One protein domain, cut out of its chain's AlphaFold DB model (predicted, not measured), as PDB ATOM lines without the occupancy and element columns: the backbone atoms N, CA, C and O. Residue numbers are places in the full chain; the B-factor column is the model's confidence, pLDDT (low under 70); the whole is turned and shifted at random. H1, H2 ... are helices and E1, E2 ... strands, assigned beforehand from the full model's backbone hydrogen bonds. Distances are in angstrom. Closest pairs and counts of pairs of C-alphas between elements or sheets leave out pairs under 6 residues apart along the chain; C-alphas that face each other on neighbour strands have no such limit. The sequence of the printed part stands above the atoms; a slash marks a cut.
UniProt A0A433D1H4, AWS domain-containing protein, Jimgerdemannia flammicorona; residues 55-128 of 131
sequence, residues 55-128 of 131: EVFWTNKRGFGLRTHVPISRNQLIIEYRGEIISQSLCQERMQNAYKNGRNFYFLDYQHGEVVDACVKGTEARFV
ATOM      1  N   GLU A  55     122.310 146.582  93.493       97.69
ATOM      2  CA  GLU A  55     122.129 148.021  93.672       97.69
ATOM      3  C   GLU A  55     120.908 148.504  92.891       97.69
ATOM      4  O   GLU A  55     120.805 148.321  91.673       97.69
ATOM      5  N   VAL A  56     119.997 149.171  93.600       97.69
ATOM      6  CA  VAL A  56     118.901 149.921  92.986       97.69
ATOM      7  C   VAL A  56     119.439 151.270  92.512       97.69
ATOM      8  O   VAL A  56     119.942 152.052  93.314       97.69
ATOM      9  N   PHE A  57     119.320 151.564  91.219       97.44
ATOM     10  CA  PHE A  57     119.875 152.776  90.607       97.44
ATOM     11  C   PHE A  57     118.879 153.453  89.660       97.44
ATOM     12  O   PHE A  57     117.960 152.822  89.144       97.44
ATOM     13  N   TRP A  58     119.043 154.752  89.413       96.62
ATOM     14  CA  TRP A  58     118.180 155.496  88.493       96.62
ATOM     15  C   TRP A  58     118.589 155.274  87.028       96.62
ATOM     16  O   TRP A  58     119.748 155.459  86.664       96.62
ATOM     17  N   THR A  59     117.633 154.908  86.170       94.25
ATOM     18  CA  THR A  59     117.869 154.557  84.752       94.25
ATOM     19  C   THR A  59     117.522 155.673  83.762       94.25
ATOM     20  O   THR A  59     117.537 155.452  82.550       94.25
ATOM     21  N   ASN A  60     117.194 156.875  84.251       90.94
ATOM     22  CA  ASN A  60     116.731 158.050  83.497       90.94
ATOM     23  C   ASN A  60     115.383 157.886  82.776       90.94
ATOM     24  O   ASN A  60     114.505 158.726  82.943       90.94
ATOM     25  N   LYS A  61     115.198 156.826  81.982       89.62
ATOM     26  CA  LYS A  61     114.013 156.633  81.129       89.62
ATOM     27  C   LYS A  61     112.933 155.751  81.749       89.62
ATOM     28  O   LYS A  61     111.763 155.941  81.447       89.62
ATOM     29  N   ARG A  62     113.317 154.767  82.568       91.00
ATOM     30  CA  ARG A  62     112.407 153.738  83.107       91.00
ATOM     31  C   ARG A  62     112.319 153.776  84.632       91.00
ATOM     32  O   ARG A  62     111.997 152.784  85.265       91.00
ATOM     33  N   GLY A  63     112.619 154.926  85.233       94.00
ATOM     34  CA  GLY A  63     112.637 155.063  86.684       94.00
ATOM     35  C   GLY A  63     113.827 154.345  87.322       94.00
ATOM     36  O   GLY A  63     114.933 154.350  86.774       94.00
ATOM     37  N   PHE A  64     113.605 153.727  88.480       96.19
ATOM     38  CA  PHE A  64     114.612 152.895  89.135       96.19
ATOM     39  C   PHE A  64     114.790 151.554  88.415       96.19
ATOM     40  O   PHE A  64     113.863 151.028  87.809       96.19
ATOM     41  N   GLY A  65     116.002 151.022  88.466       96.69
ATOM     42  CA  GLY A  65     116.408 149.733  87.930       96.69
ATOM     43  C   GLY A  65     117.269 148.986  88.942       96.69
ATOM     44  O   GLY A  65     117.725 149.575  89.920       96.69
ATOM     45  N   LEU A  66     117.537 147.710  88.683       97.50
ATOM     46  CA  LEU A  66     118.453 146.894  89.474       97.50
ATOM     47  C   LEU A  66     119.710 146.569  88.657       97.50
ATOM     48  O   LEU A  66     119.602 146.156  87.500       97.50
ATOM     49  N   ARG A  67     120.896 146.748  89.245       96.94
ATOM     50  CA  ARG A  67     122.187 146.333  88.668       96.94
ATOM     51  C   ARG A  67     123.043 145.599  89.695       96.94
ATOM     52  O   ARG A  67     122.719 145.571  90.876       96.94
ATOM     53  N   THR A  68     124.156 145.040  89.237       97.38
ATOM     54  CA  THR A  68     125.236 144.530  90.086       97.38
ATOM     55  C   THR A  68     126.583 144.979  89.526       97.38
ATOM     56  O   THR A  68     126.692 145.214  88.320       97.38
ATOM     57  N   HIS A  69     127.589 145.096  90.392       95.12
ATOM     58  CA  HIS A  69     128.977 145.379  90.001       95.12
ATOM     59  C   HIS A  69     129.841 144.122  89.921       95.12
ATOM     60  O   HIS A  69     130.961 144.186  89.416       95.12
ATOM     61  N   VAL A  70     129.326 142.979  90.384       96.19
ATOM     62  CA  VAL A  70     130.037 141.701  90.310       96.19
ATOM     63  C   VAL A  70     129.631 140.916  89.067       96.19
ATOM     64  O   VAL A  70     128.478 140.988  88.630       96.19
ATOM     65  N   PRO A  71     130.558 140.143  88.475       96.69
ATOM     66  CA  PRO A  71     130.221 139.268  87.364       96.69
ATOM     67  C   PRO A  71     129.199 138.216  87.805       96.69
ATOM     68  O   PRO A  71     129.358 137.561  88.835       96.69
ATOM     69  N   ILE A  72     128.162 138.028  86.989       96.31
ATOM     70  CA  ILE A  72     127.172 136.964  87.168       96.31
ATOM     71  C   ILE A  72     127.538 135.817  86.233       96.31
ATOM     72  O   ILE A  72     127.645 135.996  85.018       96.31
ATOM     73  N   SER A  73     127.696 134.625  86.798       95.06
ATOM     74  CA  SER A  73     127.894 133.412  86.006       95.06
ATOM     75  C   SER A  73     126.581 132.952  85.378       95.06
ATOM     76  O   SER A  73     125.500 133.122  85.946       95.06
ATOM     77  N   ARG A  74     126.660 132.316  84.204       93.44
ATOM     78  CA  ARG A  74     125.490 131.678  83.585       93.44
ATOM     79  C   ARG A  74     124.831 130.726  84.592       93.44
ATOM     80  O   ARG A  74     125.521 130.019  85.318       93.44
ATOM     81  N   ASN A  75     123.501 130.723  84.620       90.25
ATOM     82  CA  ASN A  75     122.667 129.912  85.515       90.25
ATOM     83  C   ASN A  75     122.795 130.235  87.014       90.25
ATOM     84  O   ASN A  75     122.162 129.545  87.811       90.25
ATOM     85  N   GLN A  76     123.550 131.254  87.435       94.12
ATOM     86  CA  GLN A  76     123.634 131.664  88.840       94.12
ATOM     87  C   GLN A  76     122.287 132.204  89.346       94.12
ATOM     88  O   GLN A  76     121.593 132.938  88.645       94.12
ATOM     89  N   LEU A  77     121.918 131.853  90.583       95.81
ATOM     90  CA  LEU A  77     120.757 132.452  91.239       95.81
ATOM     91  C   LEU A  77     121.059 133.926  91.550       95.81
ATOM     92  O   LEU A  77     122.032 134.218  92.240       95.81
ATOM     93  N   ILE A  78     120.221 134.842  91.063       97.19
ATOM     94  CA  ILE A  78     120.393 136.281  91.304       97.19
ATOM     95  C   ILE A  78     119.664 136.686  92.583       97.19
ATOM     96  O   ILE A  78     120.300 136.988  93.585       97.19
ATOM     97  N   ILE A  79     118.334 136.670  92.568       97.38
ATOM     98  CA  ILE A  79     117.501 137.081  93.697       97.38
ATOM     99  C   ILE A  79     116.134 136.403  93.607       97.38
ATOM    100  O   ILE A  79     115.641 136.123  92.516       97.38
ATOM    101  N   GLU A  80     115.524 136.139  94.758       96.31
ATOM    102  CA  GLU A  80     114.139 135.686  94.846       96.31
ATOM    103  C   GLU A  80     113.184 136.883  94.734       96.31
ATOM    104  O   GLU A  80     113.326 137.880  95.456       96.31
ATOM    105  N   TYR A  81     112.193 136.781  93.848       97.00
ATOM    106  CA  TYR A  81     111.106 137.754  93.776       97.00
ATOM    107  C   TYR A  81     110.112 137.469  94.902       97.00
ATOM    108  O   TYR A  81     109.420 136.454  94.880       97.00
ATOM    109  N   ARG A  82     110.060 138.350  95.902       96.75
ATOM    110  CA  ARG A  82     109.197 138.176  97.077       96.75
ATOM    111  C   ARG A  82     108.170 139.291  97.154       96.75
ATOM    112  O   ARG A  82     108.475 140.441  96.851       96.75
ATOM    113  N   GLY A  83     106.994 138.927  97.636       97.56
ATOM    114  CA  GLY A  83     105.859 139.800  97.888       97.56
ATOM    115  C   GLY A  83     104.782 139.040  98.653       97.56
ATOM    116  O   GLY A  83     105.026 137.943  99.160       97.56
ATOM    117  N   GLU A  84     103.603 139.628  98.759       97.56
ATOM    118  CA  GLU A  84     102.422 138.961  99.297       97.56
ATOM    119  C   GLU A  84     101.812 138.055  98.221       97.56
ATOM    120  O   GLU A  84     101.580 138.510  97.105       97.56
ATOM    121  N   ILE A  85     101.554 136.783  98.535       97.50
ATOM    122  CA  ILE A  85     100.823 135.888  97.626       97.50
ATOM    123  C   ILE A  85      99.333 136.176  97.802       97.50
ATOM    124  O   ILE A  85      98.796 136.020  98.899       97.50
ATOM    125  N   ILE A  86      98.680 136.620  96.732       97.56
ATOM    126  CA  ILE A  86      97.263 136.990  96.716       97.56
ATOM    127  C   ILE A  86      96.537 136.312  95.558       97.56
ATOM    128  O   ILE A  86      97.146 135.956  94.554       97.56
ATOM    129  N   SER A  87      95.217 136.164  95.661       97.62
ATOM    130  CA  SER A  87      94.411 135.693  94.533       97.62
ATOM    131  C   SER A  87      94.379 136.722  93.400       97.62
ATOM    132  O   SER A  87      94.493 137.934  93.621       97.62
ATOM    133  N   GLN A  88      94.116 136.259  92.176       96.50
ATOM    134  CA  GLN A  88      93.891 137.145  91.034       96.50
ATOM    135  C   GLN A  88      92.746 138.149  91.272       96.50
ATOM    136  O   GLN A  88      92.853 139.307  90.868       96.50
ATOM    137  N   SER A  89      91.676 137.743  91.967       96.88
ATOM    138  CA  SER A  89      90.559 138.634  92.312       96.88
ATOM    139  C   SER A  89      90.986 139.777  93.239       96.88
ATOM    140  O   SER A  89      90.670 140.934  92.963       96.88
ATOM    141  N   LEU A  90      91.770 139.483  94.282       97.38
ATOM    142  CA  LEU A  90      92.296 140.503  95.190       97.38
ATOM    143  C   LEU A  90      93.310 141.412  94.481       97.38
ATOM    144  O   LEU A  90      93.329 142.618  94.716       97.38
ATOM    145  N   CYS A  91      94.116 140.864  93.567       96.94
ATOM    146  CA  CYS A  91      95.012 141.660  92.729       96.94
ATOM    147  C   CYS A  91      94.230 142.685  91.886       96.94
ATOM    148  O   CYS A  91      94.608 143.857  91.827       96.94
ATOM    149  N   GLN A  92      93.122 142.273  91.262       95.88
ATOM    150  CA  GLN A  92      92.257 143.171  90.487       95.88
ATOM    151  C   GLN A  92      91.591 144.235  91.367       95.88
ATOM    152  O   GLN A  92      91.566 145.408  90.995       95.88
ATOM    153  N   GLU A  93      91.102 143.856  92.550       97.69
ATOM    154  CA  GLU A  93      90.532 144.793  93.520       97.69
ATOM    155  C   GLU A  93      91.564 145.845  93.959       97.69
ATOM    156  O   GLU A  93      91.289 147.048  93.922       97.69
ATOM    157  N   ARG A  94      92.783 145.420  94.319       97.19
ATOM    158  CA  ARG A  94      93.874 146.331  94.695       97.19
ATOM    159  C   ARG A  94      94.258 147.257  93.547       97.19
ATOM    160  O   ARG A  94      94.471 148.443  93.785       97.19
ATOM    161  N   MET A  95      94.285 146.755  92.312       95.56
ATOM    162  CA  MET A  95      94.554 147.565  91.121       95.56
ATOM    163  C   MET A  95      93.526 148.691  90.945       95.56
ATOM    164  O   MET A  95      93.893 149.828  90.657       95.56
ATOM    165  N   GLN A  96      92.241 148.393  91.147       95.81
ATOM    166  CA  GLN A  96      91.150 149.357  90.964       95.81
ATOM    167  C   GLN A  96      91.010 150.349  92.125       95.81
ATOM    168  O   GLN A  96      90.500 151.453  91.923       95.81
ATOM    169  N   ASN A  97      91.478 149.973  93.318       95.75
ATOM    170  CA  ASN A  97      91.348 150.764  94.537       95.75
ATOM    171  C   ASN A  97      92.708 151.303  95.007       95.75
ATOM    172  O   ASN A  97      93.061 152.447  94.716       95.75
ATOM    173  N   ALA A  98      93.489 150.477  95.708       94.38
ATOM    174  CA  ALA A  98      94.731 150.877  96.371       94.38
ATOM    175  C   ALA A  98      95.803 151.418  95.407       94.38
ATOM    176  O   ALA A  98      96.535 152.346  95.753       94.38
ATOM    177  N   TYR A  99      95.885 150.866  94.195       95.19
ATOM    178  CA  TYR A  99      96.913 151.192  93.203       95.19
ATOM    179  C   TYR A  99      96.365 151.928  91.979       95.19
ATOM    180  O   TYR A  99      97.087 152.089  90.997       95.19
ATOM    181  N   LYS A 100      95.133 152.447  92.050       93.00
ATOM    182  CA  LYS A 100      94.442 153.121  90.937       93.00
ATOM    183  C   LYS A 100      95.261 154.238  90.286       93.00
ATOM    184  O   LYS A 100      95.219 154.425  89.077       93.00
ATOM    185  N   ASN A 101      95.999 154.988  91.105       92.81
ATOM    186  CA  ASN A 101      96.842 156.104  90.667       92.81
ATOM    187  C   ASN A 101      98.335 155.728  90.615       92.81
ATOM    188  O   ASN A 101      99.200 156.600  90.496       92.81
ATOM    189  N   GLY A 102      98.650 154.438  90.756       86.56
ATOM    190  CA  GLY A 102      99.999 153.905  90.674       86.56
ATOM    191  C   GLY A 102     100.556 154.044  89.261       86.56
ATOM    192  O   GLY A 102      99.874 153.786  88.275       86.56
ATOM    193  N   ARG A 103     101.819 154.466  89.159       86.38
ATOM    194  CA  ARG A 103     102.555 154.535  87.881       86.38
ATOM    195  C   ARG A 103     103.457 153.326  87.644       86.38
ATOM    196  O   ARG A 103     103.945 153.146  86.537       86.38
ATOM    197  N   ASN A 104     103.696 152.537  88.689       89.00
ATOM    198  CA  ASN A 104     104.539 151.351  88.668       89.00
ATOM    199  C   ASN A 104     103.770 150.209  89.329       89.00
ATOM    200  O   ASN A 104     103.178 150.410  90.392       89.00
ATOM    201  N   PHE A 105     103.818 149.033  88.714       91.44
ATOM    202  CA  PHE A 105     103.101 147.845  89.158       91.44
ATOM    203  C   PHE A 105     104.099 146.709  89.346       91.44
ATOM    204  O   PHE A 105     104.919 146.455  88.467       91.44
ATOM    205  N   TYR A 106     104.033 146.050  90.499       96.06
ATOM    206  CA  TYR A 106     105.024 145.065  90.927       96.06
ATOM    207  C   TYR A 106     104.350 143.710  91.157       96.06
ATOM    208  O   TYR A 106     104.382 143.167  92.261       96.06
ATOM    209  N   PHE A 107     103.727 143.181  90.104       96.12
ATOM    210  CA  PHE A 107     103.025 141.899  90.117       96.12
ATOM    211  C   PHE A 107     103.792 140.852  89.323       96.12
ATOM    212  O   PHE A 107     104.310 141.145  88.245       96.12
ATOM    213  N   LEU A 108     103.818 139.630  89.841       96.75
ATOM    214  CA  LEU A 108     104.352 138.469  89.145       96.75
ATOM    215  C   LEU A 108     103.340 137.328  89.240       96.75
ATOM    216  O   LEU A 108     102.885 137.001  90.335       96.75
ATOM    217  N   ASP A 109     102.965 136.768  88.092       96.12
ATOM    218  CA  ASP A 109     102.048 135.629  88.016       96.12
ATOM    219  C   ASP A 109     102.628 134.425  88.768       96.12
ATOM    220  O   ASP A 109     103.818 134.119  88.653       96.12
ATOM    221  N   TYR A 110     101.789 133.772  89.566       95.00
ATOM    222  CA  TYR A 110     102.152 132.626  90.382       95.00
ATOM    223  C   TYR A 110     101.176 131.464  90.153       95.00
ATOM    224  O   TYR A 110     100.200 131.551  89.410       95.00
ATOM    225  N   GLN A 111     101.482 130.310  90.742       91.19
ATOM    226  CA  GLN A 111     100.762 129.073  90.469       91.19
ATOM    227  C   GLN A 111      99.272 129.171  90.833       91.19
ATOM    228  O   GLN A 111      98.884 129.881  91.751       91.19
ATOM    229  N   HIS A 112      98.436 128.405  90.127       92.75
ATOM    230  CA  HIS A 112      97.008 128.236  90.439       92.75
ATOM    231  C   HIS A 112      96.180 129.538  90.493       92.75
ATOM    232  O   HIS A 112      95.202 129.617  91.232       92.75
ATOM    233  N   GLY A 113      96.528 130.544  89.680       92.31
ATOM    234  CA  GLY A 113      95.790 131.815  89.627       92.31
ATOM    235  C   GLY A 113      96.091 132.749  90.805       92.31
ATOM    236  O   GLY A 113      95.307 133.653  91.110       92.31
ATOM    237  N   GLU A 114      97.210 132.519  91.483       97.44
ATOM    238  CA  GLU A 114      97.760 133.417  92.487       97.44
ATOM    239  C   GLU A 114      98.734 134.412  91.842       97.44
ATOM    240  O   GLU A 114      99.246 134.213  90.744       97.44
ATOM    241  N   VAL A 115      99.006 135.509  92.538       97.69
ATOM    242  CA  VAL A 115      99.913 136.572  92.109       97.69
ATOM    243  C   VAL A 115     100.800 136.943  93.287       97.69
ATOM    244  O   VAL A 115     100.321 137.082  94.410       97.69
ATOM    245  N   VAL A 116     102.089 137.154  93.035       98.25
ATOM    246  CA  VAL A 116     102.990 137.794  93.996       98.25
ATOM    247  C   VAL A 116     102.872 139.311  93.848       98.25
ATOM    248  O   VAL A 116     103.356 139.887  92.871       98.25
ATOM    249  N   ASP A 117     102.245 139.965  94.822       97.81
ATOM    250  CA  ASP A 117     102.135 141.419  94.939       97.81
ATOM    251  C   ASP A 117     103.299 141.988  95.760       97.81
ATOM    252  O   ASP A 117     103.367 141.837  96.983       97.81
ATOM    253  N   ALA A 118     104.220 142.672  95.081       97.81
ATOM    254  CA  ALA A 118     105.369 143.332  95.690       97.81
ATOM    255  C   ALA A 118     105.222 144.865  95.772       97.81
ATOM    256  O   ALA A 118     106.220 145.581  95.899       97.81
ATOM    257  N   CYS A 119     103.998 145.407  95.688       95.50
ATOM    258  CA  CYS A 119     103.780 146.857  95.674       95.50
ATOM    259  C   CYS A 119     104.082 147.532  97.020       95.50
ATOM    260  O   CYS A 119     104.594 148.652  97.038       95.50
ATOM    261  N   VAL A 120     103.791 146.856  98.138       92.94
ATOM    262  CA  VAL A 120     104.007 147.382  99.503       92.94
ATOM    263  C   VAL A 120     105.205 146.714 100.177       92.94
ATOM    264  O   VAL A 120     106.018 147.387 100.809       92.94
ATOM    265  N   LYS A 121     105.332 145.390 100.051       93.88
ATOM    266  CA  LYS A 121     106.401 144.594 100.664       93.88
ATOM    267  C   LYS A 121     107.038 143.717  99.599       93.88
ATOM    268  O   LYS A 121     106.322 143.021  98.896       93.88
ATOM    269  N   GLY A 122     108.362 143.708  99.516       95.56
ATOM    270  CA  GLY A 122     109.081 142.838  98.592       95.56
ATOM    271  C   GLY A 122     110.591 142.974  98.706       95.56
ATOM    272  O   GLY A 122     111.090 143.613  99.633       95.56
ATOM    273  N   THR A 123     111.310 142.361  97.772       96.19
ATOM    274  CA  THR A 123     112.769 142.498  97.625       96.19
ATOM    275  C   THR A 123     113.126 143.517  96.544       96.19
ATOM    276  O   THR A 123     112.269 143.993  95.800       96.19
ATOM    277  N   GLU A 124     114.415 143.818  96.408       97.06
ATOM    278  CA  GLU A 124     114.991 144.644  95.346       97.06
ATOM    279  C   GLU A 124     114.678 144.102  93.942       97.06
ATOM    280  O   GLU A 124     114.686 144.862  92.975       97.06
ATOM    281  N   ALA A 125     114.318 142.816  93.830       97.56
ATOM    282  CA  ALA A 125     113.891 142.171  92.589       97.56
ATOM    283  C   ALA A 125     112.743 142.915  91.886       97.56
ATOM    284  O   ALA A 125     112.661 142.901  90.660       97.56
ATOM    285  N   ARG A 126     111.890 143.625  92.639       97.12
ATOM    286  CA  ARG A 126     110.800 144.434  92.071       97.12
ATOM    287  C   ARG A 126     111.279 145.601  91.200       97.12
ATOM    288  O   ARG A 126     110.499 146.133  90.424       97.12
ATOM    289  N   PHE A 127     112.544 146.007  91.313       97.00
ATOM    290  CA  PHE A 127     113.143 147.058  90.485       97.00
ATOM    291  C   PHE A 127     113.800 146.524  89.205       97.00
ATOM    292  O   PHE A 127     114.447 147.281  88.484       97.00
ATOM    293  N   VAL A 128     113.674 145.232  88.890       96.44
ATOM    294  CA  VAL A 128     114.111 144.717  87.588       96.44
ATOM    295  C   VAL A 128     113.169 145.249  86.507       96.44
ATOM    296  O   VAL A 128     111.982 144.939  86.484       96.44
TER     297      VAL A 128
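What this domain is: This is residues 55 to 128 of the 131 residues of the protein "AWS domain-containing protein" of Jimgerdemannia flammicorona (UniProt A0A433D1H4). A small sheet of three strands, E3, E5 and E4, with H1 over one face, makes one end of a loose, flat shape. Well separated from that sheet is the hairpin E1 and E2, with short H2 between the two parts and packed on E2, while residues 70 to 77 of the long link stick out at the far end. The 74 printed residues run E1, E2, E3, H1, E4, E5, H2; both sheets are antiparallel, and the class is mixed, with under half of the residues in named elements. The whole is loose, with a radius of gyration of the C-alphas of 14.1 A and spans of 40 by 30 by 16 A.

Where its parts are: Look first at the larger sheet: E3 is residues 84 to 87, E5 114 to 117 and E4 107 to 109. Find C-alpha 88 at (93.891, 137.145, 91.034); from there H1, residues 88 to 96, runs 12.5 A. Find C-alpha 55 at (122.129, 148.021, 93.672), where E1, residues 55 to 58, begins; E2, residues 64 to 68, runs 13.6 A. H2, residues 124 to 127, ends at C-alpha 127 (113.143, 147.058, 90.485).

How they stand to each other: Inner strand E5 pairs with E3 through N 86 and O 115, 2.9 A, and with E4, its hairpin partner, through N 116 and O 108, 2.8 A. E3, H1 and E4 form a split strand-helix-strand unit, two strands running the same way with E5 between them, and its crossover is right-handed. H1 is on the sheet at a height of 9.6 A and stands up from it; its closest C-alphas to E5 are Gln 88 and Glu 114, 5.6 A. In the hairpin E1 and E2, N 57 and O 65 are 2.9 A apart. The closest C-alphas of E2 and H2 are Gly 65 and Phe 127, 4.9 A. H1 and H2 are apart. Every O i to N i+4 pair in H1 is within hydrogen-bond range; H2 is too short for one.

The domain as a whole: The farthest C-alphas, Ser 73 and Asn 97, are 41.3 A apart. The printed part has no cut, the link E2 to E3 is long, and no printed residue is under 70 in pLDDT.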